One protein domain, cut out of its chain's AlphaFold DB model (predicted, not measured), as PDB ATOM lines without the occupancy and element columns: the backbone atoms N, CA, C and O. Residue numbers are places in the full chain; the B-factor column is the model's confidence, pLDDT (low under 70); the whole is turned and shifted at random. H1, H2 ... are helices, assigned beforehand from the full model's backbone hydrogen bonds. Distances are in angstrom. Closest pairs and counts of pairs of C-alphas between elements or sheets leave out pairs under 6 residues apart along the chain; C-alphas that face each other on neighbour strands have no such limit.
ATOM      1  N   ASP A  55      86.354 131.144  82.206       68.38
ATOM      2  CA  ASP A  55      87.569 130.737  81.482       68.38
ATOM      3  C   ASP A  55      88.644 131.840  81.472       68.38
ATOM      4  O   ASP A  55      89.821 131.573  81.702       68.38
ATOM      5  N   ASN A  56      88.255 133.104  81.246       73.00
ATOM      6  CA  ASN A  56      89.204 134.223  81.210       73.00
ATOM      7  C   ASN A  56      89.828 134.464  82.595       73.00
ATOM      8  O   ASN A  56      91.027 134.725  82.705       73.00
ATOM      9  N   LEU A  57      89.022 134.340  83.654       75.75
ATOM     10  CA  LEU A  57      89.487 134.495  85.028       75.75
ATOM     11  C   LEU A  57      90.445 133.367  85.408       75.75
ATOM     12  O   LEU A  57      91.485 133.641  85.997       75.75
ATOM     13  N   GLN A  58      90.136 132.125  85.039       73.12
ATOM     14  CA  GLN A  58      91.015 130.984  85.292       73.12
ATOM     15  C   GLN A  58      92.339 131.108  84.537       73.12
ATOM     16  O   GLN A  58      93.387 130.846  85.116       73.12
ATOM     17  N   ILE A  59      92.318 131.586  83.290       75.31
ATOM     18  CA  ILE A  59      93.536 131.854  82.514       75.31
ATOM     19  C   ILE A  59      94.412 132.905  83.200       75.31
ATOM     20  O   ILE A  59      95.629 132.733  83.274       75.31
ATOM     21  N   ILE A  60      93.818 133.993  83.695       77.25
ATOM     22  CA  ILE A  60      94.567 135.042  84.397       77.25
ATOM     23  C   ILE A  60      95.071 134.538  85.743       77.25
ATOM     24  O   ILE A  60      96.215 134.804  86.081       77.25
ATOM     25  N   LYS A  61      94.268 133.782  86.494       75.94
ATOM     26  CA  LYS A  61      94.700 133.176  87.759       75.94
ATOM     27  C   LYS A  61      95.870 132.226  87.556       75.94
ATOM     28  O   LYS A  61      96.859 132.372  88.249       75.94
ATOM     29  N   ASP A  62      95.791 131.331  86.577       75.31
ATOM     30  CA  ASP A  62      96.893 130.441  86.190       75.31
ATOM     31  C   ASP A  62      98.122 131.227  85.714       75.31
ATOM     32  O   ASP A  62      99.264 130.841  85.951       75.31
ATOM     33  N   PHE A  63      97.915 132.352  85.027       75.50
ATOM     34  CA  PHE A  63      99.015 133.229  84.652       75.50
ATOM     35  C   PHE A  63      99.678 133.846  85.887       75.50
ATOM     36  O   PHE A  63     100.898 133.767  86.013       75.50
ATOM     37  N   LEU A  64      98.888 134.439  86.781       76.12
ATOM     38  CA  LEU A  64      99.363 135.066  88.007       76.12
ATOM     39  C   LEU A  64     100.073 134.034  88.888       76.12
ATOM     40  O   LEU A  64     101.207 134.266  89.277       76.12
ATOM     41  N   ASP A  65      99.476 132.865  89.102       73.44
ATOM     42  CA  ASP A  65     100.050 131.758  89.875       73.44
ATOM     43  C   ASP A  65     101.434 131.329  89.359       73.44
ATOM     44  O   ASP A  65     102.355 131.116  90.138       73.44
ATOM     45  N   ARG A  66     101.629 131.306  88.034       69.56
ATOM     46  CA  ARG A  66     102.918 130.943  87.422       69.56
ATOM     47  C   ARG A  66     103.990 132.032  87.471       69.56
ATOM     48  O   ARG A  66     105.161 131.708  87.277       69.56
ATOM     49  N   HIS A  67     103.612 133.298  87.644       68.94
ATOM     50  CA  HIS A  67     104.547 134.436  87.621       68.94
ATOM     51  C   HIS A  67     104.777 135.045  89.007       68.94
ATOM     52  O   HIS A  67     105.734 135.792  89.194       68.94
ATOM     53  N   LEU A  68     103.924 134.718  89.975       68.94
ATOM     54  CA  LEU A  68     104.055 135.122  91.363       68.94
ATOM     55  C   LEU A  68     104.837 134.065  92.137       68.94
ATOM     56  O   LEU A  68     104.512 132.885  92.094       68.94
ATOM     57  N   ASP A  69     105.841 134.501  92.894       61.50
ATOM     58  CA  ASP A  69     106.624 133.603  93.754       61.50
ATOM     59  C   ASP A  69     105.811 133.124  94.976       61.50
ATOM     60  O   ASP A  69     106.062 132.051  95.518       61.50
ATOM     61  N   ASN A  70     104.792 133.896  95.386       61.09
ATOM     62  CA  ASN A  70     103.922 133.583  96.520       61.09
ATOM     63  C   ASN A  70     102.455 133.970  96.235       61.09
ATOM     64  O   ASN A  70     101.980 134.999  96.734       61.09
ATOM     65  N   PRO A  71     101.726 133.183  95.423       62.69
ATOM     66  CA  PRO A  71     100.329 133.462  95.138       62.69
ATOM     67  C   PRO A  71      99.472 133.276  96.404       62.69
ATOM     68  O   PRO A  71      99.654 132.306  97.145       62.69
ATOM     69  N   PRO A  72      98.518 134.181  96.681       62.72
ATOM     70  CA  PRO A  72      97.529 133.951  97.720       62.72
ATOM     71  C   PRO A  72      96.749 132.663  97.446       62.72
ATOM     72  O   PRO A  72      96.305 132.429  96.323       62.72
ATOM     73  N   GLU A  73      96.486 131.887  98.500       65.06
ATOM     74  CA  GLU A  73      95.744 130.613  98.453       65.06
ATOM     75  C   GLU A  73      94.368 130.743  97.760       65.06
ATOM     76  O   GLU A  73      93.807 129.774  97.247       65.06
ATOM     77  N   ARG A  74      93.826 131.968  97.700       65.75
ATOM     78  CA  ARG A  74      92.586 132.296  96.998       65.75
ATOM     79  C   ARG A  74      92.694 133.628  96.253       65.75
ATOM     80  O   ARG A  74      92.413 134.681  96.820       65.75
ATOM     81  N   ILE A  75      93.028 133.577  94.962       73.62
ATOM     82  CA  ILE A  75      92.926 134.744  94.070       73.62
ATOM     83  C   ILE A  75      91.446 135.051  93.799       73.62
ATOM     84  O   ILE A  75      90.727 134.242  93.199       73.62
ATOM     85  N   GLN A  76      90.985 136.227  94.211       78.38
ATOM     86  CA  GLN A  76      89.651 136.762  93.928       78.38
ATOM     87  C   GLN A  76      89.771 137.993  93.016       78.38
ATOM     88  O   GLN A  76      90.766 138.712  93.084       78.38
ATOM     89  N   PRO A  77      88.767 138.277  92.165       77.50
ATOM     90  CA  PRO A  77      88.773 139.469  91.309       77.50
ATOM     91  C   PRO A  77      88.835 140.783  92.107       77.50
ATOM     92  O   PRO A  77      89.281 141.804  91.591       77.50
ATOM     93  N   GLU A  78      88.415 140.756  93.370       82.06
ATOM     94  CA  GLU A  78      88.437 141.895  94.288       82.06
ATOM     95  C   GLU A  78      89.823 142.144  94.902       82.06
ATOM     96  O   GLU A  78      90.070 143.232  95.421       82.06
ATOM     97  N   ASN A  79      90.736 141.164  94.843       84.19
ATOM     98  CA  ASN A  79      92.076 141.324  95.397       84.19
ATOM     99  C   ASN A  79      92.857 142.386  94.624       84.19
ATOM    100  O   ASN A  79      92.816 142.448  93.386       84.19
ATOM    101  N   ARG A  80      93.604 143.204  95.369       85.00
ATOM    102  CA  ARG A  80      94.504 144.193  94.788       85.00
ATOM    103  C   ARG A  80      95.742 143.525  94.221       85.00
ATOM    104  O   ARG A  80      96.299 142.627  94.838       85.00
ATOM    105  N   LEU A  81      96.207 144.018  93.081       81.75
ATOM    106  CA  LEU A  81      97.431 143.528  92.448       81.75
ATOM    107  C   LEU A  81      98.647 143.709  93.371       81.75
ATOM    108  O   LEU A  81      99.438 142.785  93.524       81.75
ATOM    109  N   GLU A  82      98.706 144.830  94.091       81.12
ATOM    110  CA  GLU A  82      99.739 145.121  95.095       81.12
ATOM    111  C   GLU A  82      99.756 144.091  96.244       81.12
ATOM    112  O   GLU A  82     100.819 143.652  96.670       81.12
ATOM    113  N   GLU A  83      98.585 143.651  96.724       80.19
ATOM    114  CA  GLU A  83      98.475 142.655  97.809       80.19
ATOM    115  C   GLU A  83      98.891 141.248  97.373       80.19
ATOM    116  O   GLU A  83      99.262 140.414  98.194       80.19
ATOM    117  N   ILE A  84      98.806 140.987  96.072       76.25
ATOM    118  CA  ILE A  84      99.182 139.722  95.448       76.25
ATOM    119  C   ILE A  84     100.691 139.695  95.128       76.25
ATOM    120  O   ILE A  84     101.231 138.636  94.822       76.25
ATOM    121  N   GLY A  85     101.385 140.835  95.229       75.88
ATOM    122  CA  GLY A  85     102.808 140.964  94.900       75.88
ATOM    123  C   GLY A  85     103.081 141.410  93.460       75.88
ATOM    124  O   GLY A  85     104.181 141.210  92.950       75.88
ATOM    125  N   ILE A  86     102.090 141.998  92.782       78.38
ATOM    126  CA  ILE A  86     102.290 142.676  91.498       78.38
ATOM    127  C   ILE A  86     102.607 144.148  91.770       78.38
ATOM    128  O   ILE A  86     101.717 144.979  91.960       78.38
ATOM    129  N   ASP A  87     103.897 144.467  91.753       77.94
ATOM    130  CA  ASP A  87     104.410 145.837  91.759       77.94
ATOM    131  C   ASP A  87     104.416 146.457  90.348       77.94
ATOM    132  O   ASP A  87     104.107 145.809  89.345       77.94
ATOM    133  N   SER A  88     104.839 147.720  90.241       78.25
ATOM    134  CA  SER A  88     104.991 148.430  88.961       78.25
ATOM    135  C   SER A  88     105.868 147.689  87.941       78.25
ATOM    136  O   SER A  88     105.578 147.741  86.749       78.25
ATOM    137  N   LEU A  89     106.902 146.963  88.389       81.12
ATOM    138  CA  LEU A  89     107.727 146.111  87.524       81.12
ATOM    139  C   LEU A  89     107.014 144.806  87.146       81.12
ATOM    140  O   LEU A  89     107.046 144.413  85.984       81.12
ATOM    141  N   GLY A  90     106.327 144.163  88.097       76.75
ATOM    142  CA  GLY A  90     105.541 142.954  87.831       76.75
ATOM    143  C   GLY A  90     104.425 143.202  86.815       76.75
ATOM    144  O   GLY A  90     104.144 142.349  85.977       76.75
ATOM    145  N   MET A  91     103.845 144.406  86.823       77.81
ATOM    146  CA  MET A  91     102.887 144.849  85.810       77.81
ATOM    147  C   MET A  91     103.504 144.904  84.405       77.81
ATOM    148  O   MET A  91     102.861 144.504  83.438       77.81
ATOM    149  N   LEU A  92     104.743 145.387  84.273       80.00
ATOM    150  CA  LEU A  92     105.426 145.433  82.977       80.00
ATOM    151  C   LEU A  92     105.705 144.020  82.454       80.00
ATOM    152  O   LEU A  92     105.405 143.735  81.296       80.00
ATOM    153  N   GLU A  93     106.184 143.118  83.313       79.88
ATOM    154  CA  GLU A  93     106.430 141.711  82.959       79.88
ATOM    155  C   GLU A  93     105.142 140.991  82.534       79.88
ATOM    156  O   GLU A  93     105.133 140.227  81.565       79.88
ATOM    157  N   LEU A  94     104.038 141.268  83.233       78.25
ATOM    158  CA  LEU A  94     102.702 140.773  82.910       78.25
ATOM    159  C   LEU A  94     102.275 141.217  81.506       78.25
ATOM    160  O   LEU A  94     101.870 140.381  80.698       78.25
ATOM    161  N   ILE A  95     102.395 142.513  81.202       78.25
ATOM    162  CA  ILE A  95     102.049 143.075  79.891       78.25
ATOM    163  C   ILE A  95     102.914 142.440  78.799       78.25
ATOM    164  O   ILE A  95     102.359 141.915  77.836       78.25
ATOM    165  N   PHE A  96     104.239 142.397  78.969       78.88
ATOM    166  CA  PHE A  96     105.145 141.795  77.984       78.88
ATOM    167  C   PHE A  96     104.843 140.320  77.733       78.88
ATOM    168  O   PHE A  96     104.770 139.883  76.585       78.88
ATOM    169  N   SER A  97     104.610 139.550  78.794       76.88
ATOM    170  CA  SER A  97     104.278 138.130  78.681       76.88
ATOM    171  C   SER A  97     102.934 137.908  77.985       76.88
ATOM    172  O   SER A  97     102.769 136.929  77.259       76.88
ATOM    173  N   MET A  98     101.960 138.804  78.179       74.88
ATOM    174  CA  MET A  98     100.693 138.761  77.445       74.88
ATOM    175  C   MET A  98     100.871 139.133  75.970       74.88
ATOM    176  O   MET A  98     100.329 138.437  75.110       74.88
ATOM    177  N   GLU A  99     101.633 140.186  75.667       78.75
ATOM    178  CA  GLU A  99     101.952 140.571  74.288       78.75
ATOM    179  C   GLU A  99     102.665 139.432  73.543       78.75
ATOM    180  O   GLU A  99     102.291 139.109  72.418       78.75
ATOM    181  N   GLU A 100     103.632 138.766  74.181       80.06
ATOM    182  CA  GLU A 100     104.371 137.641  73.599       80.06
ATOM    183  C   GLU A 100     103.488 136.395  73.428       80.06
ATOM    184  O   GLU A 100     103.450 135.799  72.349       80.06
ATOM    185  N   LYS A 101     102.736 136.005  74.466       70.69
ATOM    186  CA  LYS A 101     101.931 134.773  74.455       70.69
ATOM    187  C   LYS A 101     100.743 134.849  73.497       70.69
ATOM    188  O   LYS A 101     100.383 133.836  72.898       70.69
ATOM    189  N   TYR A 102     100.109 136.015  73.382       71.75
ATOM    190  CA  TYR A 102      98.906 136.197  72.565       71.75
ATOM    191  C   TYR A 102      99.167 136.950  71.258       71.75
ATOM    192  O   TYR A 102      98.261 137.052  70.434       71.75
ATOM    193  N   GLY A 103     100.379 137.471  71.052       71.94
ATOM    194  CA  GLY A 103     100.727 138.255  69.868       71.94
ATOM    195  C   GLY A 103      99.952 139.571  69.757       71.94
ATOM    196  O   GLY A 103      99.821 140.108  68.658       71.94
ATOM    197  N   ILE A 104      99.395 140.073  70.864       72.75
ATOM    198  CA  ILE A 104      98.641 141.332  70.899       72.75
ATOM    199  C   ILE A 104      99.565 142.495  71.254       72.75
ATOM    200  O   ILE A 104     100.595 142.302  71.889       72.75
ATOM    201  N   ARG A 105      99.185 143.715  70.862       71.62
ATOM    202  CA  ARG A 105      99.846 144.947  71.307       71.62
ATOM    203  C   ARG A 105      98.967 145.667  72.312       71.62
ATOM    204  O   ARG A 105      97.950 146.257  71.940       71.62
ATOM    205  N   LEU A 106      99.356 145.613  73.579       71.19
ATOM    206  CA  LEU A 106      98.707 146.392  74.626       71.19
ATOM    207  C   LEU A 106      99.227 147.831  74.500       71.19
ATOM    208  O   LEU A 106     100.386 148.120  74.779       71.19
ATOM    209  N   SER A 107      98.388 148.743  74.002       65.38
ATOM    210  CA  SER A 107      98.768 150.158  73.906       65.38
ATOM    211  C   SER A 107      99.007 150.726  75.305       65.38
ATOM    212  O   SER A 107      98.219 150.472  76.210       65.38
ATOM    213  N   GLY A 108     100.066 151.519  75.490       62.44
ATOM    214  CA  GLY A 108     100.445 152.072  76.801       62.44
ATOM    215  C   GLY A 108      99.423 153.023  77.442       62.44
ATOM    216  O   GLY A 108      99.622 153.439  78.575       62.44
ATOM    217  N   ASP A 109      98.331 153.344  76.743       67.69
ATOM    218  CA  ASP A 109      97.181 154.107  77.256       67.69
ATOM    219  C   ASP A 109      96.217 153.248  78.095       67.69
ATOM    220  O   ASP A 109      95.110 153.657  78.443       67.69
ATOM    221  N   LEU A 110      96.600 152.011  78.409       68.19
ATOM    222  CA  LEU A 110      95.769 151.163  79.237       68.19
ATOM    223  C   LEU A 110      95.638 151.724  80.649       68.19
ATOM    224  O   LEU A 110      96.648 152.076  81.267       68.19
ATOM    225  N   PRO A 111      94.408 151.765  81.195       74.00
ATOM    226  CA  PRO A 111      94.231 152.101  82.592       74.00
ATOM    227  C   PRO A 111      95.032 151.096  83.417       74.00
ATOM    228  O   PRO A 111      94.954 149.894  83.179       74.00
ATOM    229  N   THR A 112      95.833 151.592  84.358       77.44
ATOM    230  CA  THR A 112      96.591 150.727  85.262       77.44
ATOM    231  C   THR A 112      95.596 149.965  86.137       77.44
ATOM    232  O   THR A 112      94.940 150.603  86.973       77.44
ATOM    233  N   PRO A 113      95.459 148.636  85.973       81.75
ATOM    234  CA  PRO A 113      94.508 147.896  86.774       81.75
ATOM    235  C   PRO A 113      94.966 147.925  88.227       81.75
ATOM    236  O   PRO A 113      96.159 147.846  88.518       81.75
ATOM    237  N   ARG A 114      94.021 148.080  89.155       84.19
ATOM    238  CA  ARG A 114      94.310 148.018  90.602       84.19
ATOM    239  C   ARG A 114      93.981 146.662  91.202       84.19
ATOM    240  O   ARG A 114      94.561 146.282  92.215       84.19
ATOM    241  N   THR A 115      93.049 145.941  90.591       87.38
ATOM    242  CA  THR A 115      92.561 144.645  91.055       87.38
ATOM    243  C   THR A 115      92.644 143.608  89.945       87.38
ATOM    244  O   THR A 115      92.743 143.939  88.761       87.38
ATOM    245  N   VAL A 116      92.574 142.333  90.324       83.81
ATOM    246  CA  VAL A 116      92.556 141.214  89.366       83.81
ATOM    247  C   VAL A 116      91.344 141.289  88.434       83.81
ATOM    248  O   VAL A 116      91.443 140.944  87.260       83.81
ATOM    249  N   GLY A 117      90.203 141.774  88.928       84.25
ATOM    250  CA  GLY A 117      89.000 141.983  88.123       84.25
ATOM    251  C   GLY A 117      89.171 143.068  87.058       84.25
ATOM    252  O   GLY A 117      88.671 142.911  85.948       84.25
ATOM    253  N   ASP A 118      89.925 144.127  87.356       86.44
ATOM    254  CA  ASP A 118      90.216 145.187  86.384       86.44
ATOM    255  C   ASP A 118      91.117 144.656  85.255       86.44
ATOM    256  O   ASP A 118      90.820 144.814  84.071       86.44
ATOM    257  N   LEU A 119      92.142 143.878  85.622       81.88
ATOM    258  CA  LEU A 119      92.994 143.167  84.668       81.88
ATOM    259  C   LEU A 119      92.186 142.202  83.781       81.88
ATOM    260  O   LEU A 119      92.399 142.144  82.569       81.88
ATOM    261  N   LEU A 120      91.235 141.470  84.369       82.12
ATOM    262  CA  LEU A 120      90.321 140.593  83.637       82.12
ATOM    263  C   LEU A 120      89.483 141.361  82.619       82.12
ATOM    264  O   LEU A 120      89.359 140.929  81.473       82.12
ATOM    265  N   GLN A 121      88.935 142.503  83.021       83.81
ATOM    266  CA  GLN A 121      88.121 143.337  82.150       83.81
ATOM    267  C   GLN A 121      88.935 143.882  80.972       83.81
ATOM    268  O   GLN A 121      88.451 143.889  79.838       83.81
ATOM    269  N   ILE A 122      90.179 144.301  81.217       81.88
ATOM    270  CA  ILE A 122      91.108 144.718  80.164       81.88
ATOM    271  C   ILE A 122      91.343 143.561  79.182       81.88
ATOM    272  O   ILE A 122      91.161 143.726  77.974       81.88
ATOM    273  N   PHE A 123      91.684 142.377  79.691       76.69
ATOM    274  CA  PHE A 123      91.950 141.198  78.865       76.69
ATOM    275  C   PHE A 123      90.734 140.774  78.031       76.69
ATOM    276  O   PHE A 123      90.859 140.456  76.845       76.69
ATOM    277  N   GLU A 124      89.540 140.812  78.622       78.81
ATOM    278  CA  GLU A 124      88.295 140.489  77.932       78.81
ATOM    279  C   GLU A 124      88.024 141.449  76.766       78.81
ATOM    280  O   GLU A 124      87.694 140.997  75.665       78.81
ATOM    281  N   LYS A 125      88.236 142.757  76.965       75.44
ATOM    282  CA  LYS A 125      88.090 143.758  75.896       75.44
ATOM    283  C   LYS A 125      89.016 143.475  74.715       75.44
ATOM    284  O   LYS A 125      88.583 143.560  73.567       75.44
ATOM    285  N   PHE A 126      90.262 143.087  74.979       71.38
ATOM    286  CA  PHE A 126      91.213 142.753  73.918       71.38
ATOM    287  C   PHE A 126      90.871 141.460  73.186       71.38
ATOM    288  O   PHE A 126      90.952 141.413  71.961       71.38
ATOM    289  N   ARG A 127      90.432 140.422  73.907       69.12
ATOM    290  CA  ARG A 127      89.977 139.168  73.286       69.12
ATOM    291  C   ARG A 127      88.796 139.376  72.340       69.12
ATOM    292  O   ARG A 127      88.708 138.677  71.335       69.12
ATOM    293  N   GLN A 128      87.895 140.304  72.658       64.31
ATOM    294  CA  GLN A 128      86.767 140.650  71.789       64.31
ATOM    295  C   GLN A 128      87.199 141.481  70.575       64.31
ATOM    296  O   GLN A 128      86.653 141.288  69.496       64.31
ATOM    297  N   ALA A 129      88.185 142.368  70.738       62.22
ATOM    298  CA  ALA A 129      88.703 143.209  69.658       62.22
ATOM    299  C   ALA A 129      89.604 142.459  68.656       62.22
ATOM    300  O   ALA A 129      89.783 142.923  67.536       62.22
ATOM    301  N   ALA A 130      90.176 141.319  69.054       59.28
ATOM    302  CA  ALA A 130      91.026 140.475  68.207       59.28
ATOM    303  C   ALA A 130      90.247 139.452  67.347       59.28
ATOM    304  O   ALA A 130      90.866 138.595  66.713       59.28
ATOM    305  N   LYS A 131      88.909 139.506  67.355       45.12
ATOM    306  CA  LYS A 131      88.022 138.724  66.481       45.12
ATOM    307  C   LYS A 131      87.640 139.519  65.240       45.12
ATOM    308  O   LYS A 131      87.528 138.872  64.178       45.12
TER     309      LYS A 131
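This is residues 55 to 131 of the 131 residues of the protein "Acyl carrier protein" of Burkholderiales bacterium (UniProt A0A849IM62). Three helices, H1, H3 and H4, stand round a small core: H3 and H4 run roughly the same way with a gap between them, and H1 spans that gap slantwise on one side, from H4 at its first residues over to H3. The short H2 sits at the end where H3 and H4 begin, and the stretch 103 to 115 runs back along the side of the gap opposite H1, from the end of H3 to the beginning of H4. The printed part has 77 residues with four named helices, in the order H1, H2, H3, H4, and no named strand; the class is all helix. The whole is compact, with a radius of gyration of the C-alphas of 11.7 A, and rounded, spanning 34 by 25 by 20 A.

The longest helix, H3, residues 88 to 102, touches no helix. It is near H1, residues 55 to 67, with 9 pairs of C-alphas within 10 A. It is also near H2, residues 81 to 84, with 6 such pairs. H3 and H4, residues 116 to 129, are apart. H1 touches H4, with residues 56 to 60 of H1 and residues 120 to 124 of H4 alone; the closest C-alphas are those of Leu 57 and Leu 120, 6.3 A apart. Their lines stand at a steep tilt of 60 degrees, and they run opposite ways. H2 and H4 are close but not clearly touching, the closest C-alphas being those of Leu 81 and Val 116 at 6.2 A. H1 and H2 are apart. In H1 and H4 every O i to N i+4 pair is within hydrogen-bond range, and in H3 10 of 11 are; H2 is too short for such a pair, and its 1 pair of O i and N i+3 is within range.

H3 runs from Ser 88 to Tyr 102, 21.3 A from first to last C-alpha, and its C-alpha 88 is at (104.991, 148.430, 88.961). H4 runs from Val 116 to Ala 129 over 20.2 A, ending with C-alpha 129 at (88.703, 143.209, 69.658). H1 runs from Asp 55, C-alpha at (87.569, 130.737, 81.482), to His 67 over 18.4 A. H2 runs from Leu 81 to Ile 84 over 5.2 A.

The two C-alphas farthest apart are those of Asn 70 and Lys 131, at 34.4 A. The printed part has no cut, and it ends at residue 131, the chain's last residue. The links from H1 to H2 and from H3 to H4 are long, 13 residues each, and the link from H2 to H3 is tight, with 3 residues. The mean pLDDT of the printed part is 74.6; 19 residues are under 70, namely residue 55, residues 66 to 74, residues 107 to 110 and residues 127 to 131.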